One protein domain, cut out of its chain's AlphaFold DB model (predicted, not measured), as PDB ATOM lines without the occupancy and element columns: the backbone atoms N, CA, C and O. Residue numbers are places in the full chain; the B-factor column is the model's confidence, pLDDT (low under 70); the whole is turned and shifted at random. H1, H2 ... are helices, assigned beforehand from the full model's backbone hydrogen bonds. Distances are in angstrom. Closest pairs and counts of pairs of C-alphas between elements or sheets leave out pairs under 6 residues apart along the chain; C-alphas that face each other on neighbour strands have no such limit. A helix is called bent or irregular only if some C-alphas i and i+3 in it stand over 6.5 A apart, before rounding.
ATOM      1  N   LYS A  10     -50.126   1.467  41.371       83.56
ATOM      2  CA  LYS A  10     -50.367   0.455  42.397       83.56
ATOM      3  C   LYS A  10     -49.376  -0.699  42.260       83.56
ATOM      4  O   LYS A  10     -48.703  -1.027  43.228       83.56
ATOM      5  N   GLU A  11     -49.219  -1.225  41.054       89.25
ATOM      6  CA  GLU A  11     -48.302  -2.312  40.721       89.25
ATOM      7  C   GLU A  11     -46.851  -1.914  41.019       89.25
ATOM      8  O   GLU A  11     -46.144  -2.637  41.720       89.25
ATOM      9  N   ARG A  12     -46.426  -0.717  40.582       90.38
ATOM     10  CA  ARG A  12     -45.082  -0.182  40.878       90.38
ATOM     11  C   ARG A  12     -44.849   0.001  42.378       90.38
ATOM     12  O   ARG A  12     -43.758  -0.266  42.874       90.38
ATOM     13  N   THR A  13     -45.869   0.448  43.110       91.31
ATOM     14  CA  THR A  13     -45.804   0.618  44.569       91.31
ATOM     15  C   THR A  13     -45.673  -0.736  45.268       91.31
ATOM     16  O   THR A  13     -44.817  -0.895  46.135       91.31
ATOM     17  N   GLU A  14     -46.485  -1.723  44.885       92.69
ATOM     18  CA  GLU A  14     -46.440  -3.088  45.426       92.69
ATOM     19  C   GLU A  14     -45.077  -3.750  45.163       92.69
ATOM     20  O   GLU A  14     -44.497  -4.366  46.064       92.69
ATOM     21  N   GLU A  15     -44.520  -3.558  43.966       94.44
ATOM     22  CA  GLU A  15     -43.179  -4.019  43.605       94.44
ATOM     23  C   GLU A  15     -42.076  -3.329  44.430       94.44
ATOM     24  O   GLU A  15     -41.192  -4.009  44.965       94.44
ATOM     25  N   GLN A  16     -42.133  -2.003  44.608       95.00
ATOM     26  CA  GLN A  16     -41.186  -1.286  45.473       95.00
ATOM     27  C   GLN A  16     -41.273  -1.748  46.928       95.00
ATOM     28  O   GLN A  16     -40.249  -2.024  47.551       95.00
ATOM     29  N   ILE A  17     -42.482  -1.907  47.476       95.56
ATOM     30  CA  ILE A  17     -42.687  -2.425  48.836       95.56
ATOM     31  C   ILE A  17     -42.029  -3.800  48.987       95.56
ATOM     32  O   ILE A  17     -41.338  -4.044  49.979       95.56
ATOM     33  N   LYS A  18     -42.227  -4.695  48.012       96.25
ATOM     34  CA  LYS A  18     -41.633  -6.035  48.018       96.25
ATOM     35  C   LYS A  18     -40.105  -5.971  47.980       96.25
ATOM     36  O   LYS A  18     -39.446  -6.522  48.855       96.25
ATOM     37  N   THR A  19     -39.536  -5.261  47.011       96.56
ATOM     38  CA  THR A  19     -38.077  -5.185  46.827       96.56
ATOM     39  C   THR A  19     -37.368  -4.493  47.998       96.56
ATOM     40  O   THR A  19     -36.274  -4.904  48.385       96.56
ATOM     41  N   ILE A  20     -37.992  -3.496  48.637       94.94
ATOM     42  CA  ILE A  20     -37.451  -2.843  49.841       94.94
ATOM     43  C   ILE A  20     -37.447  -3.806  51.041       94.94
ATOM     44  O   ILE A  20     -36.457  -3.839  51.786       94.94
ATOM     45  N   LYS A  21     -38.514  -4.604  51.225       93.94
ATOM     46  CA  LYS A  21     -38.595  -5.642  52.273       93.94
ATOM     47  C   LYS A  21     -37.567  -6.747  52.068       93.94
ATOM     48  O   LYS A  21     -36.876  -7.107  53.015       93.94
ATOM     49  N   ASP A  22     -37.436  -7.222  50.833       95.81
ATOM     50  CA  ASP A  22     -36.525  -8.309  50.466       95.81
ATOM     51  C   ASP A  22     -35.053  -7.848  50.413       95.81
ATOM     52  O   ASP A  22     -34.153  -8.658  50.209       95.81
ATOM     53  N   GLY A  23     -34.789  -6.546  50.587       93.88
ATOM     54  CA  GLY A  23     -33.440  -5.971  50.552       93.88
ATOM     55  C   GLY A  23     -32.828  -5.892  49.151       93.88
ATOM     56  O   GLY A  23     -31.624  -5.700  49.025       93.88
ATOM     57  N   THR A  24     -33.644  -6.036  48.105       95.88
ATOM     58  CA  THR A  24     -33.222  -6.055  46.695       95.88
ATOM     59  C   THR A  24     -33.457  -4.729  45.973       95.88
ATOM     60  O   THR A  24     -33.000  -4.561  44.844       95.88
ATOM     61  N   PHE A  25     -34.144  -3.769  46.603       95.31
ATOM     62  CA  PHE A  25     -34.335  -2.438  46.029       95.31
ATOM     63  C   PHE A  25     -33.003  -1.685  45.925       95.31
ATOM     64  O   PHE A  25     -32.295  -1.503  46.917       95.31
ATOM     65  N   SER A  26     -32.679  -1.220  44.717       93.75
ATOM     66  CA  SER A  26     -31.453  -0.475  44.444       93.75
ATOM     67  C   SER A  26     -31.681   1.025  44.627       93.75
ATOM     68  O   SER A  26     -32.352   1.673  43.821       93.75
ATOM     69  N   PHE A  27     -31.104   1.576  45.696       93.56
ATOM     70  CA  PHE A  27     -31.024   3.019  45.897       93.56
ATOM     71  C   PHE A  27     -29.854   3.590  45.086       93.56
ATOM     72  O   PHE A  27     -28.717   3.151  45.250       93.56
ATOM     73  N   LYS A  28     -30.117   4.589  44.236       91.94
ATOM     74  CA  LYS A  28     -29.097   5.272  43.422       91.94
ATOM     75  C   LYS A  28     -28.217   6.230  44.237       91.94
ATOM     76  O   LYS A  28     -27.157   6.625  43.767       91.94
ATOM     77  N   SER A  29     -28.649   6.608  45.442       88.81
ATOM     78  CA  SER A  29     -27.947   7.535  46.335       88.81
ATOM     79  C   SER A  29     -27.854   6.979  47.755       88.81
ATOM     80  O   SER A  29     -28.829   6.436  48.284       88.81
ATOM     81  N   GLU A  30     -26.698   7.172  48.397       83.62
ATOM     82  CA  GLU A  30     -26.474   6.813  49.804       83.62
ATOM     83  C   GLU A  30     -27.430   7.561  50.743       83.62
ATOM     84  O   GLU A  30     -27.946   6.975  51.696       83.62
ATOM     85  N   ASN A  31     -27.750   8.822  50.425       86.69
ATOM     86  CA  ASN A  31     -28.723   9.600  51.192       86.69
ATOM     87  C   ASN A  31     -30.097   8.924  51.167       86.69
ATOM     88  O   ASN A  31     -30.728   8.776  52.206       86.69
ATOM     89  N   SER A  32     -30.557   8.462  50.002       88.00
ATOM     90  CA  SER A  32     -31.850   7.777  49.888       88.00
ATOM     91  C   SER A  32     -31.878   6.467  50.676       88.00
ATOM     92  O   SER A  32     -32.868   6.182  51.347       88.00
ATOM     93  N   ALA A  33     -30.780   5.703  50.659       89.69
ATOM     94  CA  ALA A  33     -30.664   4.480  51.447       89.69
ATOM     95  C   ALA A  33     -30.762   4.752  52.962       89.69
ATOM     96  O   ALA A  33     -31.393   3.977  53.680       89.69
ATOM     97  N   ALA A  34     -30.209   5.873  53.442       93.25
ATOM     98  CA  ALA A  34     -30.298   6.275  54.847       93.25
ATOM     99  C   ALA A  34     -31.738   6.583  55.308       93.25
ATOM    100  O   ALA A  34     -32.049   6.422  56.486       93.25
ATOM    101  N   TYR A  35     -32.631   6.971  54.390       94.31
ATOM    102  CA  TYR A  35     -34.047   7.254  54.670       94.31
ATOM    103  C   TYR A  35     -34.999   6.114  54.262       94.31
ATOM    104  O   TYR A  35     -36.208   6.336  54.142       94.31
ATOM    105  N   LYS A  36     -34.487   4.885  54.073       93.81
ATOM    106  CA  LYS A  36     -35.266   3.706  53.643       93.81
ATOM    107  C   LYS A  36     -36.564   3.520  54.432       93.81
ATOM    108  O   LYS A  36     -37.601   3.271  53.826       93.81
ATOM    109  N   ASP A  37     -36.525   3.651  55.755       94.12
ATOM    110  CA  ASP A  37     -37.699   3.407  56.604       94.12
ATOM    111  C   ASP A  37     -38.790   4.468  56.405       94.12
ATOM    112  O   ASP A  37     -39.976   4.142  56.367       94.12
ATOM    113  N   SER A  38     -38.404   5.733  56.207       95.31
ATOM    114  CA  SER A  38     -39.344   6.813  55.886       95.31
ATOM    115  C   SER A  38     -39.946   6.632  54.496       95.31
ATOM    116  O   SER A  38     -41.160   6.748  54.337       95.31
ATOM    117  N   ILE A  39     -39.116   6.286  53.507       94.56
ATOM    118  CA  ILE A  39     -39.562   5.967  52.144       94.56
ATOM    119  C   ILE A  39     -40.571   4.814  52.182       94.56
ATOM    120  O   ILE A  39     -41.663   4.909  51.625       94.56
ATOM    121  N   PHE A  40     -40.235   3.744  52.900       95.25
ATOM    122  CA  PHE A  40     -41.090   2.577  53.055       95.25
ATOM    123  C   PHE A  40     -42.418   2.911  53.748       95.25
ATOM    124  O   PHE A  40     -43.475   2.460  53.309       95.25
ATOM    125  N   MET A  41     -42.383   3.730  54.801       95.56
ATOM    126  CA  MET A  41     -43.583   4.174  55.508       95.56
ATOM    127  C   MET A  41     -44.534   4.954  54.587       95.56
ATOM    128  O   MET A  41     -45.728   4.653  54.564       95.56
ATOM    129  N   HIS A  42     -44.022   5.883  53.773       94.19
ATOM    130  CA  HIS A  42     -44.834   6.637  52.807       94.19
ATOM    131  C   HIS A  42     -45.379   5.765  51.667       94.19
ATOM    132  O   HIS A  42     -46.535   5.918  51.263       94.19
ATOM    133  N   LEU A  43     -44.588   4.804  51.184       92.44
ATOM    134  CA  LEU A  43     -45.042   3.817  50.202       92.44
ATOM    135  C   LEU A  43     -46.231   3.004  50.728       92.44
ATOM    136  O   LEU A  43     -47.232   2.862  50.030       92.44
ATOM    137  N   VAL A  44     -46.142   2.496  51.960       92.31
ATOM    138  CA  VAL A  44     -47.183   1.642  52.555       92.31
ATOM    139  C   VAL A  44     -48.440   2.430  52.920       92.31
ATOM    140  O   VAL A  44     -49.544   1.937  52.695       92.31
ATOM    141  N   ASN A  45     -48.293   3.636  53.475       92.12
ATOM    142  CA  ASN A  45     -49.434   4.400  53.982       92.12
ATOM    143  C   ASN A  45     -50.183   5.162  52.885       92.12
ATOM    144  O   ASN A  45     -51.413   5.188  52.889       92.12
ATOM    145  N   ASP A  46     -49.457   5.761  51.939       88.62
ATOM    146  CA  ASP A  46     -50.032   6.711  50.979       88.62
ATOM    147  C   ASP A  46     -49.974   6.207  49.525       88.62
ATOM    148  O   ASP A  46     -50.589   6.788  48.616       88.62
ATOM    149  N   GLY A  47     -49.255   5.107  49.283       89.69
ATOM    150  CA  GLY A  47     -48.889   4.676  47.937       89.69
ATOM    151  C   GLY A  47     -48.037   5.725  47.227       89.69
ATOM    152  O   GLY A  47     -48.255   5.991  46.046       89.69
ATOM    153  N   ALA A  48     -47.160   6.395  47.981       90.69
ATOM    154  CA  ALA A  48     -46.265   7.424  47.475       90.69
ATOM    155  C   ALA A  48     -45.036   6.757  46.853       90.69
ATOM    156  O   ALA A  48     -44.081   6.425  47.554       90.69
ATOM    157  N   LEU A  49     -45.101   6.518  45.544       92.44
ATOM    158  CA  LEU A  49     -44.025   5.892  44.788       92.44
ATOM    159  C   LEU A  49     -42.710   6.663  44.966       92.44
ATOM    160  O   LEU A  49     -42.679   7.884  44.807       92.44
ATOM    161  N   PHE A  50     -41.620   5.956  45.263       93.94
ATOM    162  CA  PHE A  50     -40.307   6.573  45.377       93.94
ATOM    163  C   PHE A  50     -39.631   6.627  44.008       93.94
ATOM    164  O   PHE A  50     -39.288   5.593  43.430       93.94
ATOM    165  N   THR A  51     -39.435   7.831  43.486       93.56
ATOM    166  CA  THR A  51     -38.714   8.074  42.237       93.56
ATOM    167  C   THR A  51     -37.288   8.523  42.530       93.56
ATOM    168  O   THR A  51     -37.021   9.146  43.559       93.56
ATOM    169  N   GLN A  52     -36.350   8.180  41.646       93.12
ATOM    170  CA  GLN A  52     -34.916   8.429  41.872       93.12
ATOM    171  C   GLN A  52     -34.285   9.357  40.831       93.12
ATOM    172  O   GLN A  52     -33.213   9.895  41.090       93.12
ATOM    173  N   ASP A  53     -34.950   9.560  39.694       92.38
ATOM    174  CA  ASP A  53     -34.489  10.418  38.602       92.38
ATOM    175  C   ASP A  53     -35.250  11.744  38.647       92.38
ATOM    176  O   ASP A  53     -36.161  11.987  37.854       92.38
TER     177      ASP A  53
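Overview. This is residues 10 to 53 of the 196 residues of a protein of Virgibacillus halodenitrificans (UniProt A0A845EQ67). Two helices of similar length, H1 and H3, lie side by side and run opposite ways, and at one end of this pair a loop, residues 22 to 29, and the short helix H2 join them. After H3 the tail, residues 47 to 53, folds back toward the end where H2 lies. The printed part has 44 residues with three named helices, in the order H1, H2, H3 along the chain, and no named strand; the class is all helix. The whole is compact, with a radius of gyration of the C-alphas of 9.5 A, and its C-alphas span 25 by 19 by 18 A, a rounded outline.

Arrangement. The longest helix by residues is H1, residues 10 to 21. It touches H3, residues 36 to 46, with 7 pairs of C-alphas within 8 A. The closest C-alphas of the two are those of Thr 13 and Leu 43, 6.5 A apart, and the centres of the two helices are 10.5 A apart. Their lines stand at a shallow tilt of 31 degrees, and they run opposite ways. H2, residues 30 to 34, touches no helix. H1 and H2 are apart, though they follow each other in the chain. H2 and H3 meet only through their link, the single residue Tyr 35. In the backbones of H1, H2 and H3, every O i to N i+4 pair is within hydrogen-bond range. No helix is bent or irregular.

Along the chain. H1 has 12 residues, from Lys 10, with its C-alpha at (-50.367, 0.455, 42.397), to Lys 21, with its C-alpha at (-38.595, -5.642, 52.273), and it is 16.5 A long from first to last C-alpha. H3 has 11 residues and runs 15.3 A, from the C-alpha of Lys 36 at (-35.266, 3.706, 53.643) to that of Asp 46 at (-50.032, 6.711, 50.979). H2 has 5 residues, Glu 30 to Ala 34, and is 6.4 A long.

Size, cuts and confidence. The two C-alphas farthest apart are those of Lys 10 and Glu 30, at 25.8 A. The first and last printed C-alphas, those of Lys 10 and Asp 53, are 19.1 A apart. The printed part has no cut. The link from H1 to H2, with 8 residues between them, is short; the link from H2 to H3 is tight. The mean pLDDT of the printed part is 92.6, and no printed residue is under 70; H2 has a mean of 88, and H1 and H3 have 93 each.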